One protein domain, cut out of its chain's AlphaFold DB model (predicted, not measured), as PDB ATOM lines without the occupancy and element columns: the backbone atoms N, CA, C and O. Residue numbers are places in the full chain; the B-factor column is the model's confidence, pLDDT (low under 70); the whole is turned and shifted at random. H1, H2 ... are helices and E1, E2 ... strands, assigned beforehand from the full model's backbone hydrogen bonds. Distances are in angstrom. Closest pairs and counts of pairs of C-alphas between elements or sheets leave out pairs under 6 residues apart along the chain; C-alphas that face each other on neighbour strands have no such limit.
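Overview. This is residues 14 to 60 and 69 to 136 of the 140 residues of an uncharacterized protein of Zhihengliuella halotolerans (UniProt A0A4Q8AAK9). The model is a small closed barrel of five strands, E1, E2, E3, E5 and E4 in turn round the ring and back to E1. A sixth strand, E6, lies beside E4 and leads out to two helices, H2 and H3, set off from the barrel, while the short helix H1 packs on the outside of its wall. The printed part has 115 residues with three named helices and six named strands, in the order H1 E1 E2 E3 E4 E5 E6 H2 H3; the sheet is mixed, and so is the class. The whole is compact, with a radius of gyration of the C-alphas of 14.3 A and spans of 43 by 31 by 22 A.

Arrangement. Start at H1, residues 14 to 17, which is on the barrel and outside it, at a height over the sheet of 8.6 A. Next comes E1, residues 29 to 41, which bends by 100 degrees at residue 38; the closest C-alphas of H1 and E1 are those of Val 16 and Gly 34, 5.7 A apart. E2, residues 50 to 56, forms an antiparallel hairpin with E1; look for N 38 and O 54, 2.9 A apart. E3, residues 72 to 77, is antiparallel to E2, with N 53 and O 74 at 2.8 A. E4, residues 90 to 100, bends by 90 degrees at residue 95 and is the antiparallel neighbour of E1, with N 93 and O 33 at 2.8 A. E5, residues 103 to 107, forms a hairpin with E4, with N 105 and O 98 at 2.8 A, and is parallel to E3, with N 73 and O 104 at 2.8 A. E6, residues 110 to 115, is antiparallel to E4 but not in the ring, with N 112 and O 92 at 2.9 A. H2, residues 117 to 122, and H3, residues 124 to 134, are not on the barrel; they only just touch, with 3 pairs of C-alphas within 8 A, and only at the corner, closest at the C-alphas of Leu 120 and Ile 126, 6.0 A. Every O i to N i+4 pair is within hydrogen-bond range in H2, 6 of 7 in H3, and H1 is too short for one.

Along the chain. Find C-alpha 14 at (49.345, -36.105, -38.082), where H1 begins. E1 runs 24.4 A from C-alpha 29 at (28.787, -46.102, -41.952), E2 20.0 A, E3 16.2 A, E4 23.1 A, E5 12.4 A and E6 16.3 A. H3 runs 15.9 A and ends at C-alpha 134, (45.791, -23.843, -46.238).

Size, cuts and confidence. The two C-alphas farthest apart are those of Asn 46 and Gly 136, 46.8 A. Residues 61 to 68 are not printed, and C-alphas 60 and 69 are 8.5 A apart across this cut. The links H1 to E1 and E3 to E4 are long. The mean pLDDT of the printed part is 82.3, and residues 14 to 18 and 116 to 136 are under 70.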
ATOM      1  N   GLU A  14      49.251 -34.894 -37.261       52.12
ATOM      2  CA  GLU A  14      49.345 -36.105 -38.082       52.12
ATOM      3  C   GLU A  14      48.147 -37.045 -37.870       52.12
ATOM      4  O   GLU A  14      47.667 -37.658 -38.825       52.12
ATOM      5  N   GLY A  15      47.563 -37.055 -36.668       50.50
ATOM      6  CA  GLY A  15      46.267 -37.688 -36.402       50.50
ATOM      7  C   GLY A  15      45.127 -37.134 -37.270       50.50
ATOM      8  O   GLY A  15      44.256 -37.895 -37.696       50.50
ATOM      9  N   VAL A  16      45.170 -35.839 -37.626       54.81
ATOM     10  CA  VAL A  16      44.242 -35.222 -38.598       54.81
ATOM     11  C   VAL A  16      44.482 -35.753 -40.014       54.81
ATOM     12  O   VAL A  16      43.532 -35.943 -40.763       54.81
ATOM     13  N   ARG A  17      45.731 -36.052 -40.399       53.81
ATOM     14  CA  ARG A  17      46.066 -36.539 -41.754       53.81
ATOM     15  C   ARG A  17      45.511 -37.930 -42.062       53.81
ATOM     16  O   ARG A  17      45.352 -38.269 -43.228       53.81
ATOM     17  N   GLN A  18      45.225 -38.725 -41.033       64.56
ATOM     18  CA  GLN A  18      44.606 -40.050 -41.167       64.56
ATOM     19  C   GLN A  18      43.070 -40.001 -41.152       64.56
ATOM     20  O   GLN A  18      42.415 -41.043 -41.168       64.56
ATOM     21  N   CYS A  19      42.486 -38.807 -41.071       77.56
ATOM     22  CA  CYS A  19      41.047 -38.610 -41.069       77.56
ATOM     23  C   CYS A  19      40.529 -38.369 -42.489       77.56
ATOM     24  O   CYS A  19      41.182 -37.707 -43.295       77.56
ATOM     25  N   LEU A  20      39.325 -38.868 -42.776       81.88
ATOM     26  CA  LEU A  20      38.588 -38.432 -43.958       81.88
ATOM     27  C   LEU A  20      38.239 -36.946 -43.824       81.88
ATOM     28  O   LEU A  20      38.052 -36.451 -42.709       81.88
ATOM     29  N   ARG A  21      38.147 -36.252 -44.960       87.69
ATOM     30  CA  ARG A  21      37.581 -34.904 -45.001       87.69
ATOM     31  C   ARG A  21      36.074 -34.975 -44.861       87.69
ATOM     32  O   ARG A  21      35.456 -35.938 -45.313       87.69
ATOM     33  N   ILE A  22      35.482 -33.931 -44.297       90.00
ATOM     34  CA  ILE A  22      34.033 -33.855 -44.098       90.00
ATOM     35  C   ILE A  22      33.292 -33.845 -45.442       90.00
ATOM     36  O   ILE A  22      32.229 -34.452 -45.556       90.00
ATOM     37  N   GLU A  23      33.875 -33.215 -46.465       88.38
ATOM     38  CA  GLU A  23      33.355 -33.223 -47.843       88.38
ATOM     39  C   GLU A  23      33.317 -34.619 -48.493       88.38
ATOM     40  O   GLU A  23      32.451 -34.875 -49.327       88.38
ATOM     41  N   ASP A  24      34.196 -35.531 -48.065       90.69
ATOM     42  CA  ASP A  24      34.375 -36.865 -48.655       90.69
ATOM     43  C   ASP A  24      33.703 -37.981 -47.831       90.69
ATOM     44  O   ASP A  24      33.910 -39.173 -48.083       90.69
ATOM     45  N   LEU A  25      32.913 -37.626 -46.812       91.31
ATOM     46  CA  LEU A  25      32.259 -38.619 -45.966       91.31
ATOM     47  C   LEU A  25      31.183 -39.399 -46.736       91.31
ATOM     48  O   LEU A  25      30.376 -38.809 -47.459       91.31
ATOM     49  N   PRO A  26      31.092 -40.727 -46.532       92.00
ATOM     50  CA  PRO A  26      29.985 -41.502 -47.067       92.00
ATOM     51  C   PRO A  26      28.658 -41.052 -46.440       92.00
ATOM     52  O   PRO A  26      28.614 -40.464 -45.365       92.00
ATOM     53  N   SER A  27      27.531 -41.375 -47.069       89.31
ATOM     54  CA  SER A  27      26.209 -41.046 -46.511       89.31
ATOM     55  C   SER A  27      25.859 -41.849 -45.247       89.31
ATOM     56  O   SER A  27      24.963 -41.465 -44.495       89.31
ATOM     57  N   ARG A  28      26.541 -42.974 -45.005       92.38
ATOM     58  CA  ARG A  28      26.358 -43.817 -43.821       92.38
ATOM     59  C   ARG A  28      27.586 -44.688 -43.577       92.38
ATOM     60  O   ARG A  28      28.315 -45.015 -44.510       92.38
ATOM     61  N   GLY A  29      27.759 -45.133 -42.337       92.06
ATOM     62  CA  GLY A  29      28.787 -46.102 -41.952       92.06
ATOM     63  C   GLY A  29      29.635 -45.604 -40.790       92.06
ATOM     64  O   GLY A  29      29.402 -44.518 -40.268       92.06
ATOM     65  N   ARG A  30      30.605 -46.413 -40.358       94.44
ATOM     66  CA  ARG A  30      31.565 -46.011 -39.325       94.44
ATOM     67  C   ARG A  30      32.752 -45.323 -39.984       94.44
ATOM     68  O   ARG A  30      33.348 -45.892 -40.892       94.44
ATOM     69  N   VAL A  31      33.092 -44.127 -39.520       94.88
ATOM     70  CA  VAL A  31      34.161 -43.305 -40.095       94.88
ATOM     71  C   VAL A  31      35.041 -42.710 -39.003       94.88
ATOM     72  O   VAL A  31      34.604 -42.532 -37.863       94.88
ATOM     73  N   THR A  32      36.269 -42.378 -39.389       93.81
ATOM     74  CA  THR A  32      37.191 -41.547 -38.616       93.81
ATOM     75  C   THR A  32      37.383 -40.249 -39.384       93.81
ATOM     76  O   THR A  32      37.864 -40.265 -40.517       93.81
ATOM     77  N   THR A  33      36.991 -39.134 -38.779       91.50
ATOM     78  CA  THR A  33      37.078 -37.800 -39.382       91.50
ATOM     79  C   THR A  33      37.598 -36.806 -38.352       91.50
ATOM     80  O   THR A  33      37.517 -37.048 -37.147       91.50
ATOM     81  N   GLY A  34      38.142 -35.683 -38.805       88.19
ATOM     82  CA  GLY A  34      38.630 -34.627 -37.929       88.19
ATOM     83  C   GLY A  34      38.306 -33.260 -38.498       88.19
ATOM     84  O   GLY A  34      38.148 -33.114 -39.706       88.19
ATOM     85  N   GLY A  35      38.189 -32.259 -37.635       90.62
ATOM     86  CA  GLY A  35      37.960 -30.897 -38.089       90.62
ATOM     87  C   GLY A  35      37.902 -29.873 -36.967       90.62
ATOM     88  O   GLY A  35      38.118 -30.170 -35.793       90.62
ATOM     89  N   PHE A  36      37.624 -28.639 -37.359       90.50
ATOM     90  CA  PHE A  36      37.548 -27.475 -36.496       90.50
ATOM     91  C   PHE A  36      36.113 -27.241 -36.025       90.50
ATOM     92  O   PHE A  36      35.186 -27.196 -36.837       90.50
ATOM     93  N   ILE A  37      35.928 -27.037 -34.720       92.81
ATOM     94  CA  ILE A  37      34.617 -26.718 -34.151       92.81
ATOM     95  C   ILE A  37      34.266 -25.262 -34.475       92.81
ATOM     96  O   ILE A  37      34.800 -24.321 -33.878       92.81
ATOM     97  N   GLU A  38      33.339 -25.078 -35.417       91.06
ATOM     98  CA  GLU A  38      32.847 -23.762 -35.835       91.06
ATOM     99  C   GLU A  38      31.950 -23.139 -34.760       91.06
ATOM    100  O   GLU A  38      32.050 -21.941 -34.486       91.06
ATOM    101  N   TYR A  39      31.078 -23.943 -34.153       94.25
ATOM    102  CA  TYR A  39      30.203 -23.543 -33.054       94.25
ATOM    103  C   TYR A  39      29.704 -24.767 -32.282       94.25
ATOM    104  O   TYR A  39      29.721 -25.891 -32.788       94.25
ATOM    105  N   VAL A  40      29.211 -24.520 -31.071       96.50
ATOM    106  CA  VAL A  40      28.511 -25.500 -30.234       96.50
ATOM    107  C   VAL A  40      27.096 -25.005 -29.950       96.50
ATOM    108  O   VAL A  40      26.842 -23.798 -29.972       96.50
ATOM    109  N   ARG A  41      26.163 -25.921 -29.711       96.06
ATOM    110  CA  ARG A  41      24.792 -25.618 -29.301       96.06
ATOM    111  C   ARG A  41      24.497 -26.320 -27.988       96.06
ATOM    112  O   ARG A  41      24.768 -27.509 -27.830       96.06
ATOM    113  N   TYR A  42      23.910 -25.550 -27.083       94.12
ATOM    114  CA  TYR A  42      23.449 -26.013 -25.786       94.12
ATOM    115  C   TYR A  42      21.929 -26.188 -25.829       94.12
ATOM    116  O   TYR A  42      21.244 -25.340 -26.415       94.12
ATOM    117  N   PRO A  43      21.391 -27.244 -25.206       90.50
ATOM    118  CA  PRO A  43      19.953 -27.440 -25.123       90.50
ATOM    119  C   PRO A  43      19.365 -26.412 -24.151       90.50
ATOM    120  O   PRO A  43      20.023 -26.000 -23.187       90.50
ATOM    121  N   ALA A  44      18.106 -26.022 -24.358       91.06
ATOM    122  CA  ALA A  44      17.413 -25.190 -23.379       91.06
ATOM    123  C   ALA A  44      17.301 -25.919 -22.023       91.06
ATOM    124  O   ALA A  44      17.364 -27.150 -21.936       91.06
ATOM    125  N   ALA A  45      17.118 -25.166 -20.935       89.06
ATOM    126  CA  ALA A  45      17.070 -25.744 -19.588       89.06
ATOM    127  C   ALA A  45      15.969 -26.817 -19.440       89.06
ATOM    128  O   ALA A  45      16.185 -27.835 -18.785       89.06
ATOM    129  N   ASN A  46      14.830 -26.614 -20.106       93.44
ATOM    130  CA  ASN A  46      13.656 -27.490 -20.087       93.44
ATOM    131  C   ASN A  46      13.657 -28.590 -21.163       93.44
ATOM    132  O   ASN A  46      12.703 -29.360 -21.238       93.44
ATOM    133  N   GLN A  47      14.679 -28.653 -22.015       92.50
ATOM    134  CA  GLN A  47      14.813 -29.695 -23.028       92.50
ATOM    135  C   GLN A  47      15.629 -30.868 -22.487       92.50
ATOM    136  O   GLN A  47      16.420 -30.719 -21.547       92.50
ATOM    137  N   ALA A  48      15.434 -32.039 -23.100       91.62
ATOM    138  CA  ALA A  48      16.290 -33.188 -22.852       91.62
ATOM    139  C   ALA A  48      17.763 -32.788 -23.081       91.62
ATOM    140  O   ALA A  48      18.046 -32.048 -24.028       91.62
ATOM    141  N   PRO A  49      18.700 -33.220 -22.218       94.81
ATOM    142  CA  PRO A  49      20.112 -32.927 -22.409       94.81
ATOM    143  C   PRO A  49      20.619 -33.480 -23.746       94.81
ATOM    144  O   PRO A  49      20.635 -34.689 -23.962       94.81
ATOM    145  N   GLU A  50      21.034 -32.579 -24.626       95.94
ATOM    146  CA  GLU A  50      21.688 -32.880 -25.892       95.94
ATOM    147  C   GLU A  50      22.695 -31.770 -26.189       95.94
ATOM    148  O   GLU A  50      22.319 -30.610 -26.373       95.94
ATOM    149  N   PHE A  51      23.975 -32.116 -26.241       96.69
ATOM    150  CA  PHE A  51      25.031 -31.188 -26.618       96.69
ATOM    151  C   PHE A  51      25.422 -31.457 -28.067       96.69
ATOM    152  O   PHE A  51      25.683 -32.603 -28.429       96.69
ATOM    153  N   SER A  52      25.486 -30.418 -28.904       96.88
ATOM    154  CA  SER A  52      25.913 -30.583 -30.298       96.88
ATOM    155  C   SER A  52      27.008 -29.611 -30.713       96.88
ATOM    156  O   SER A  52      27.049 -28.465 -30.272       96.88
ATOM    157  N   ALA A  53      27.896 -30.063 -31.592       97.00
ATOM    158  CA  ALA A  53      28.999 -29.281 -32.135       97.00
ATOM    159  C   ALA A  53      29.040 -29.393 -33.661       97.00
ATOM    160  O   ALA A  53      28.896 -30.483 -34.216       97.00
ATOM    161  N   SER A  54      29.236 -28.263 -34.340       96.06
ATOM    162  CA  SER A  54      29.432 -28.208 -35.791       96.06
ATOM    163  C   SER A  54      30.905 -28.237 -36.119       96.06
ATOM    164  O   SER A  54      31.654 -27.366 -35.674       96.06
ATOM    165  N   ILE A  55      31.292 -29.200 -36.949       93.88
ATOM    166  CA  ILE A  55      32.668 -29.409 -37.381       93.88
ATOM    167  C   ILE A  55      32.784 -29.091 -38.875       93.88
ATOM    168  O   ILE A  55      31.900 -29.432 -39.664       93.88
ATOM    169  N   VAL A  56      33.872 -28.415 -39.243       92.00
ATOM    170  CA  VAL A  56      34.281 -28.095 -40.621       92.00
ATOM    171  C   VAL A  56      35.734 -28.518 -40.846       92.00
ATOM    172  O   VAL A  56      36.501 -28.578 -39.888       92.00
ATOM    173  N   ASP A  57      36.148 -28.760 -42.091       86.88
ATOM    174  CA  ASP A  57      37.532 -29.173 -42.402       86.88
ATOM    175  C   ASP A  57      38.590 -28.130 -41.990       86.88
ATOM    176  O   ASP A  57      39.749 -28.465 -41.752       86.88
ATOM    177  N   GLY A  58      38.207 -26.857 -41.860       82.12
ATOM    178  CA  GLY A  58      39.094 -25.817 -41.355       82.12
ATOM    179  C   GLY A  58      38.384 -24.502 -41.031       82.12
ATOM    180  O   GLY A  58      37.253 -24.271 -41.468       82.12
ATOM    181  N   PRO A  59      39.032 -23.621 -40.250       78.00
ATOM    182  CA  PRO A  59      38.488 -22.307 -39.931       78.00
ATOM    183  C   PRO A  59      38.387 -21.430 -41.186       78.00
ATOM    184  O   PRO A  59      39.193 -21.538 -42.110       78.00
ATOM    185  N   ALA A  60      37.428 -20.503 -41.193       72.12
ATOM    186  CA  ALA A  60      37.333 -19.502 -42.252       72.12
ATOM    187  C   ALA A  60      38.603 -18.625 -42.301       72.12
ATOM    188  O   ALA A  60      39.126 -18.214 -41.262       72.12
ATOM    189  N   ALA A  69      31.093 -23.761 -46.263       79.81
ATOM    190  CA  ALA A  69      31.813 -24.949 -45.825       79.81
ATOM    191  C   ALA A  69      30.822 -26.105 -45.648       79.81
ATOM    192  O   ALA A  69      29.734 -25.903 -45.091       79.81
ATOM    193  N   VAL A  70      31.207 -27.303 -46.097       89.38
ATOM    194  CA  VAL A  70      30.494 -28.538 -45.757       89.38
ATOM    195  C   VAL A  70      30.640 -28.758 -44.254       89.38
ATOM    196  O   VAL A  70      31.732 -28.628 -43.698       89.38
ATOM    197  N   ARG A  71      29.518 -29.020 -43.584       91.94
ATOM    198  CA  ARG A  71      29.457 -29.175 -42.129       91.94
ATOM    199  C   ARG A  71      28.995 -30.573 -41.781       91.94
ATOM    200  O   ARG A  71      28.058 -31.083 -42.391       91.94
ATOM    201  N   MET A  72      29.595 -31.123 -40.735       95.69
ATOM    202  CA  MET A  72      29.086 -32.298 -40.043       95.69
ATOM    203  C   MET A  72      28.650 -31.896 -38.637       95.69
ATOM    204  O   MET A  72      29.299 -31.078 -37.980       95.69
ATOM    205  N   MET A  73      27.557 -32.486 -38.169       96.94
ATOM    206  CA  MET A  73      27.108 -32.358 -36.793       96.94
ATOM    207  C   MET A  73      27.628 -33.513 -35.957       96.94
ATOM    208  O   MET A  73      27.578 -34.669 -36.365       96.94
ATOM    209  N   VAL A  74      28.098 -33.197 -34.760       97.19
ATOM    210  CA  VAL A  74      28.344 -34.188 -33.723       97.19
ATOM    211  C   VAL A  74      27.395 -33.924 -32.576       97.19
ATOM    212  O   VAL A  74      27.245 -32.775 -32.161       97.19
ATOM    213  N   VAL A  75      26.732 -34.972 -32.106       97.06
ATOM    214  CA  VAL A  75      25.684 -34.893 -31.091       97.06
ATOM    215  C   VAL A  75      26.005 -35.876 -29.977       97.06
ATOM    216  O   VAL A  75      26.267 -37.045 -30.244       97.06
ATOM    217  N   TRP A  76      25.968 -35.402 -28.737       97.56
ATOM    218  CA  TRP A  76      26.091 -36.218 -27.536       97.56
ATOM    219  C   TRP A  76      24.785 -36.153 -26.756       97.56
ATOM    220  O   TRP A  76      24.412 -35.098 -26.226       97.56
ATOM    221  N   HIS A  77      24.092 -37.282 -26.677       96.31
ATOM    222  CA  HIS A  77      22.845 -37.383 -25.931       96.31
ATOM    223  C   HIS A  77      23.121 -37.488 -24.429       96.31
ATOM    224  O   HIS A  77      24.144 -38.009 -23.988       96.31
ATOM    225  N   GLY A  78      22.207 -36.975 -23.608       96.12
ATOM    226  CA  GLY A  78      22.342 -36.995 -22.150       96.12
ATOM    227  C   GLY A  78      23.372 -36.000 -21.603       96.12
ATOM    228  O   GLY A  78      23.426 -35.789 -20.392       96.12
ATOM    229  N   GLN A  79      24.142 -35.341 -22.471       95.44
ATOM    230  CA  GLN A  79      25.168 -34.376 -22.093       95.44
ATOM    231  C   GLN A  79      24.656 -32.946 -22.267       95.44
ATOM    232  O   GLN A  79      24.048 -32.605 -23.277       95.44
ATOM    233  N   ARG A  80      24.918 -32.081 -21.281       94.25
ATOM    234  CA  ARG A  80      24.720 -30.622 -21.423       94.25
ATOM    235  C   ARG A  80      25.993 -29.912 -21.858       94.25
ATOM    236  O   ARG A  80      25.923 -28.850 -22.468       94.25
ATOM    237  N   THR A  81      27.136 -30.498 -21.531       94.12
ATOM    238  CA  THR A  81      28.471 -30.051 -21.910       94.12
ATOM    239  C   THR A  81      29.323 -31.284 -22.174       94.12
ATOM    240  O   THR A  81      29.077 -32.346 -21.603       94.12
ATOM    241  N   VAL A  82      30.328 -31.147 -23.035       95.00
ATOM    242  CA  VAL A  82      31.315 -32.199 -23.282       95.00
ATOM    243  C   VAL A  82      32.702 -31.609 -23.017       95.00
ATOM    244  O   VAL A  82      33.038 -30.580 -23.609       95.00
ATOM    245  N   PRO A  83      33.502 -32.191 -22.104       92.69
ATOM    246  CA  PRO A  83      34.780 -31.615 -21.697       92.69
ATOM    247  C   PRO A  83      35.714 -31.325 -22.875       92.69
ATOM    248  O   PRO A  83      36.032 -32.222 -23.659       92.69
ATOM    249  N   GLY A  84      36.150 -30.064 -22.976       89.44
ATOM    250  CA  GLY A  84      37.097 -29.570 -23.981       89.44
ATOM    251  C   GLY A  84      36.567 -29.500 -25.420       89.44
ATOM    252  O   GLY A  84      37.309 -29.116 -26.323       89.44
ATOM    253  N   VAL A  85      35.290 -29.822 -25.646       93.12
ATOM    254  CA  VAL A  85      34.616 -29.622 -26.934       93.12
ATOM    255  C   VAL A  85      34.032 -28.216 -26.952       93.12
ATOM    256  O   VAL A  85      32.899 -27.971 -26.546       93.12
ATOM    257  N   GLU A  86      34.842 -27.273 -27.414       92.50
ATOM    258  CA  GLU A  86      34.517 -25.849 -27.422       92.50
ATOM    259  C   GLU A  86      34.744 -25.245 -28.808       92.50
ATOM    260  O   GLU A  86      35.484 -25.778 -29.640       92.50
ATOM    261  N   GLN A  87      34.125 -24.092 -29.066       91.75
ATOM    262  CA  GLN A  87      34.389 -23.347 -30.292       91.75
ATOM    263  C   GLN A  87      35.884 -23.028 -30.416       91.75
ATOM    264  O   GLN A  87      36.502 -22.488 -29.501       91.75
ATOM    265  N   GLY A  88      36.455 -23.283 -31.592       88.12
ATOM    266  CA  GLY A  88      37.863 -22.993 -31.841       88.12
ATOM    267  C   GLY A  88      38.823 -24.148 -31.569       88.12
ATOM    268  O   GLY A  88      40.033 -23.960 -31.706       88.12
ATOM    269  N   VAL A  89      38.310 -25.311 -31.176       88.50
ATOM    270  CA  VAL A  89      39.102 -26.513 -30.911       88.50
ATOM    271  C   VAL A  89      39.101 -27.429 -32.137       88.50
ATOM    272  O   VAL A  89      38.099 -27.540 -32.847       88.50
ATOM    273  N   TRP A  90      40.237 -28.075 -32.394       89.12
ATOM    274  CA  TRP A  90      40.340 -29.175 -33.349       89.12
ATOM    275  C   TRP A  90      39.973 -30.484 -32.670       89.12
ATOM    276  O   TRP A  90      40.510 -30.813 -31.612       89.12
ATOM    277  N   LEU A  91      39.077 -31.232 -33.300       90.94
ATOM    278  CA  LEU A  91      38.527 -32.467 -32.772       90.94
ATOM    279  C   LEU A  91      38.708 -33.587 -33.793       90.94
ATOM    280  O   LEU A  91      38.368 -33.415 -34.964       90.94
ATOM    281  N   ARG A  92      39.191 -34.743 -33.343       92.38
ATOM    282  CA  ARG A  92      39.052 -36.014 -34.057       92.38
ATOM    283  C   ARG A  92      37.854 -36.751 -33.493       92.38
ATOM    284  O   ARG A  92      37.703 -36.814 -32.276       92.38
ATOM    285  N   VAL A  93      37.033 -37.331 -34.358       94.81
ATOM    286  CA  VAL A  93      35.883 -38.140 -33.951       94.81
ATOM    287  C   VAL A  93      35.826 -39.456 -34.711       94.81
ATOM    288  O   VAL A  93      36.162 -39.541 -35.896       94.81
ATOM    289  N   VAL A  94      35.390 -40.496 -34.004       95.81
ATOM    290  CA  VAL A  94      35.188 -41.839 -34.543       95.81
ATOM    291  C   VAL A  94      33.815 -42.337 -34.131       95.81
ATOM    292  O   VAL A  94      33.516 -42.483 -32.941       95.81
ATOM    293  N   GLY A  95      32.993 -42.668 -35.118       95.69
ATOM    294  CA  GLY A  95      31.616 -43.065 -34.864       95.69
ATOM    295  C   GLY A  95      30.857 -43.422 -36.128       95.69
ATOM    296  O   GLY A  95      31.398 -43.392 -37.235       95.69
ATOM    297  N   ALA A  96      29.599 -43.805 -35.941       95.94
ATOM    298  CA  ALA A  96      28.677 -44.023 -37.041       95.94
ATOM    299  C   ALA A  96      28.082 -42.685 -37.490       95.94
ATOM    300  O   ALA A  96      27.610 -41.912 -36.658       95.94
ATOM    301  N   ILE A  97      28.073 -42.443 -38.797       96.31
ATOM    302  CA  ILE A  97      27.392 -41.295 -39.398       96.31
ATOM    303  C   ILE A  97      26.067 -41.703 -40.026       96.31
ATOM    304  O   ILE A  97      25.902 -42.824 -40.519       96.31
ATOM    305  N   SER A  98      25.129 -40.765 -39.998       94.62
ATOM    306  CA  SER A  98      23.835 -40.826 -40.671       94.62
ATOM    307  C   SER A  98      23.522 -39.473 -41.301       94.62
ATOM    308  O   SER A  98      24.017 -38.448 -40.841       94.62
ATOM    309  N   GLN A  99      22.688 -39.460 -42.337       93.88
ATOM    310  CA  GLN A  99      22.168 -38.218 -42.903       93.88
ATOM    311  C   GLN A  99      20.860 -37.839 -42.208       93.88
ATOM    312  O   GLN A  99      19.878 -38.574 -42.302       93.88
ATOM    313  N   GLU A 100      20.824 -36.683 -41.549       89.75
ATOM    314  CA  GLU A 100      19.617 -36.130 -40.937       89.75
ATOM    315  C   GLU A 100      19.291 -34.775 -41.569       89.75
ATOM    316  O   GLU A 100      20.076 -33.834 -41.492       89.75
ATOM    317  N   LYS A 101      18.127 -34.666 -42.229       88.50
ATOM    318  CA  LYS A 101      17.678 -33.432 -42.914       88.50
ATOM    319  C   LYS A 101      18.735 -32.840 -43.872       88.50
ATOM    320  O   LYS A 101      18.813 -31.627 -44.042       88.50
ATOM    321  N   GLY A 102      19.539 -33.705 -44.496       88.25
ATOM    322  CA  GLY A 102      20.615 -33.319 -45.415       88.25
ATOM    323  C   GLY A 102      21.923 -32.894 -44.741       88.25
ATOM    324  O   GLY A 102      22.804 -32.381 -45.424       88.25
ATOM    325  N   ILE A 103      22.053 -33.087 -43.427       91.50
ATOM    326  CA  ILE A 103      23.276 -32.829 -42.669       91.50
ATOM    327  C   ILE A 103      23.851 -34.165 -42.202       91.50
ATOM    328  O   ILE A 103      23.153 -34.964 -41.574       91.50
ATOM    329  N   THR A 104      25.135 -34.392 -42.482       96.06
ATOM    330  CA  THR A 104      25.854 -35.552 -41.954       96.06
ATOM    331  C   THR A 104      25.975 -35.387 -40.444       96.06
ATOM    332  O   THR A 104      26.541 -34.400 -39.975       96.06
ATOM    333  N   THR A 105      25.462 -36.348 -39.681       97.00
ATOM    334  CA  THR A 105      25.434 -36.314 -38.218       97.00
ATOM    335  C   THR A 105      26.052 -37.580 -37.638       97.00
ATOM    336  O   THR A 105      25.749 -38.692 -38.074       97.00
ATOM    337  N   MET A 106      26.912 -37.405 -36.639       97.25
ATOM    338  CA  MET A 106      27.510 -38.470 -35.843       97.25
ATOM    339  C   MET A 106      26.978 -38.384 -34.413       97.25
ATOM    340  O   MET A 106      27.132 -37.352 -33.760       97.25
ATOM    341  N   TYR A 107      26.372 -39.465 -33.929       96.75
ATOM    342  CA  TYR A 107      25.840 -39.534 -32.568       96.75
ATOM    343  C   TYR A 107      26.803 -40.278 -31.649       96.75
ATOM    344  O   TYR A 107      27.378 -41.296 -32.039       96.75
ATOM    345  N   ASP A 108      26.974 -39.734 -30.447       96.31
ATOM    346  CA  ASP A 108      27.761 -40.271 -29.340       96.31
ATOM    347  C   ASP A 108      29.145 -40.815 -29.752       96.31
ATOM    348  O   ASP A 108      29.495 -41.954 -29.416       96.31
ATOM    349  N   PRO A 109      29.962 -40.056 -30.513       96.69
ATOM    350  CA  PRO A 109      31.238 -40.581 -30.952       96.69
ATOM    351  C   PRO A 109      32.296 -40.562 -29.864       96.69
ATOM    352  O   PRO A 109      32.292 -39.742 -28.941       96.69
ATOM    353  N   ASN A 110      33.294 -41.413 -30.080       95.62
ATOM    354  CA  ASN A 110      34.567 -41.271 -29.397       95.62
ATOM    355  C   ASN A 110      35.274 -40.046 -29.969       95.62
ATOM    356  O   ASN A 110      35.329 -39.892 -31.192       95.62
ATOM    357  N   TYR A 111      35.806 -39.196 -29.098       94.50
ATOM    358  CA  TYR A 111      36.449 -37.956 -29.500       94.50
ATOM    359  C   TYR A 111      37.825 -37.795 -28.860       94.50
ATOM    360  O   TYR A 111      38.083 -38.288 -27.765       94.50
ATOM    361  N   GLU A 112      38.694 -37.077 -29.559       91.56
ATOM    362  CA  GLU A 112      40.039 -36.723 -29.117       91.56
ATOM    363  C   GLU A 112      40.297 -35.254 -29.472       91.56
ATOM    364  O   GLU A 112      40.033 -34.815 -30.596       91.56
ATOM    365  N   ILE A 113      40.778 -34.480 -28.501       89.12
ATOM    366  CA  ILE A 113      41.087 -33.057 -28.674       89.12
ATOM    367  C   ILE A 113      42.491 -32.935 -29.249       89.12
ATOM    368  O   ILE A 113      43.444 -33.420 -28.650       89.12
ATOM    369  N   LEU A 114      42.614 -32.255 -30.388       83.38
ATOM    370  CA  LEU A 114      43.865 -32.211 -31.139       83.38
ATOM    371  C   LEU A 114      44.640 -30.892 -31.029       83.38
ATOM    372  O   LEU A 114      45.841 -30.864 -31.269       83.38
ATOM    373  N   ALA A 115      43.975 -29.779 -30.741       70.81
ATOM    374  CA  ALA A 115      44.611 -28.490 -30.458       70.81
ATOM    375  C   ALA A 115      43.537 -27.480 -30.055       70.81
ATOM    376  O   ALA A 115      42.445 -27.466 -30.630       70.81
ATOM    377  N   SER A 116      43.858 -26.580 -29.128       65.44
ATOM    378  CA  SER A 116      42.964 -25.481 -28.751       65.44
ATOM    379  C   SER A 116      43.370 -24.164 -29.416       65.44
ATOM    380  O   SER A 116      44.550 -23.906 -29.649       65.44
ATOM    381  N   LYS A 117      42.402 -23.270 -29.670       55.16
ATOM    382  CA  LYS A 117      42.666 -21.893 -30.132       55.16
ATOM    383  C   LYS A 117      43.705 -21.173 -29.262       55.16
ATOM    384  O   LYS A 117      44.485 -20.396 -29.798       55.16
ATOM    385  N   ARG A 118      43.719 -21.433 -27.950       52.50
ATOM    386  CA  ARG A 118      44.663 -20.847 -26.987       52.50
ATOM    387  C   ARG A 118      46.087 -21.353 -27.214       52.50
ATOM    388  O   ARG A 118      46.994 -20.557 -27.406       52.50
ATOM    389  N   GLU A 119      46.257 -22.664 -27.333       56.38
ATOM    390  CA  GLU A 119      47.551 -23.283 -27.644       56.38
ATOM    391  C   GLU A 119      48.072 -22.872 -29.030       56.38
ATOM    392  O   GLU A 119      49.248 -22.553 -29.198       56.38
ATOM    393  N   LEU A 120      47.177 -22.763 -30.017       52.38
ATOM    394  CA  LEU A 120      47.499 -22.213 -31.333       52.38
ATOM    395  C   LEU A 120      47.854 -20.726 -31.274       52.38
ATOM    396  O   LEU A 120      48.621 -20.268 -32.111       52.38
ATOM    397  N   GLN A 121      47.290 -19.951 -30.341       44.75
ATOM    398  CA  GLN A 121      47.602 -18.532 -30.159       44.75
ATOM    399  C   GLN A 121      48.964 -18.320 -29.497       44.75
ATOM    400  O   GLN A 121      49.695 -17.444 -29.972       44.75
ATOM    401  N   ASP A 122      49.293 -19.154 -28.511       48.25
ATOM    402  CA  ASP A 122      50.496 -19.081 -27.678       48.25
ATOM    403  C   ASP A 122      51.716 -19.777 -28.318       48.25
ATOM    404  O   ASP A 122      52.855 -19.460 -27.980       48.25
ATOM    405  N   ASN A 123      51.511 -20.666 -29.302       45.03
ATOM    406  CA  ASN A 123      52.587 -21.348 -30.027       45.03
ATOM    407  C   ASN A 123      52.673 -20.903 -31.511       45.03
ATOM    408  O   ASN A 123      51.951 -21.422 -32.373       45.03
ATOM    409  N   PRO A 124      53.577 -19.962 -31.864       48.34
ATOM    410  CA  PRO A 124      53.705 -19.436 -33.227       48.34
ATOM    411  C   PRO A 124      54.178 -20.478 -34.260       48.34
ATOM    412  O   PRO A 124      53.991 -20.264 -35.461       48.34
ATOM    413  N   THR A 125      54.732 -21.613 -33.822       52.69
ATOM    414  CA  THR A 125      55.171 -22.708 -34.703       52.69
ATOM    415  C   THR A 125      53.977 -23.447 -35.311       52.69
ATOM    416  O   THR A 125      53.965 -23.713 -36.513       52.69
ATOM    417  N   ILE A 126      52.916 -23.680 -34.526       51.81
ATOM    418  CA  ILE A 126      51.720 -24.398 -34.997       51.81
ATOM    419  C   ILE A 126      50.927 -23.533 -35.992       51.81
ATOM    420  O   ILE A 126      50.463 -24.031 -37.019       51.81
ATOM    421  N   LYS A 127      50.869 -22.206 -35.777       44.75
ATOM    422  CA  LYS A 127      50.244 -21.260 -36.728       44.75
ATOM    423  C   LYS A 127      50.846 -21.354 -38.130       44.75
ATOM    424  O   LYS A 127      50.120 -21.242 -39.116       44.75
ATOM    425  N   ARG A 128      52.169 -21.540 -38.228       48.34
ATOM    426  CA  ARG A 128      52.905 -21.563 -39.504       48.34
ATOM    427  C   ARG A 128      52.622 -22.838 -40.304       48.34
ATOM    428  O   ARG A 128      52.500 -22.762 -41.522       48.34
ATOM    429  N   GLN A 129      52.445 -23.965 -39.617       50.31
ATOM    430  CA  GLN A 129      52.167 -25.272 -40.219       50.31
ATOM    431  C   GLN A 129      50.690 -25.445 -40.619       50.31
ATOM    432  O   GLN A 129      50.400 -26.031 -41.658       50.31
ATOM    433  N   VAL A 130      49.752 -24.864 -39.860       49.47
ATOM    434  CA  VAL A 130      48.330 -24.795 -40.259       49.47
ATOM    435  C   VAL A 130      48.145 -23.849 -41.454       49.47
ATOM    436  O   VAL A 130      47.394 -24.149 -42.380       49.47
ATOM    437  N   LYS A 131      48.873 -22.722 -41.484       47.00
ATOM    438  CA  LYS A 131      48.809 -21.758 -42.590       47.00
ATOM    439  C   LYS A 131      49.459 -22.278 -43.879       47.00
ATOM    440  O   LYS A 131      48.918 -22.018 -44.945       47.00
ATOM    441  N   SER A 132      50.554 -23.045 -43.805       45.94
ATOM    442  CA  SER A 132      51.196 -23.607 -45.006       45.94
ATOM    443  C   SER A 132      50.367 -24.699 -45.689       45.94
ATOM    444  O   SER A 132      50.470 -24.864 -46.901       45.94
ATOM    445  N   HIS A 133      49.510 -25.416 -44.951       39.34
ATOM    446  CA  HIS A 133      48.602 -26.401 -45.547       39.34
ATOM    447  C   HIS A 133      47.353 -25.762 -46.178       39.34
ATOM    448  O   HIS A 133      46.831 -26.283 -47.159       39.34
ATOM    449  N   LEU A 134      46.901 -24.612 -45.659       45.56
ATOM    450  CA  LEU A 134      45.791 -23.843 -46.238       45.56
ATOM    451  C   LEU A 134      46.200 -23.052 -47.496       45.56
ATOM    452  O   LEU A 134      45.367 -22.843 -48.371       45.56
ATOM    453  N   ASP A 135      47.472 -22.661 -47.620       41.91
ATOM    454  CA  ASP A 135      47.999 -21.899 -48.770       41.91
ATOM    455  C   ASP A 135      48.402 -22.795 -49.966       41.91
ATOM    456  O   ASP A 135      48.616 -22.323 -51.077       41.91
ATOM    457  N   GLY A 136      48.457 -24.120 -49.772       38.38
ATOM    458  CA  GLY A 136      48.920 -25.083 -50.782       38.38
ATOM    459  C   GLY A 136      47.914 -25.461 -51.877       38.38
ATOM    460  O   GLY A 136      48.241 -26.284 -52.730       38.38
TER     461      GLY A 136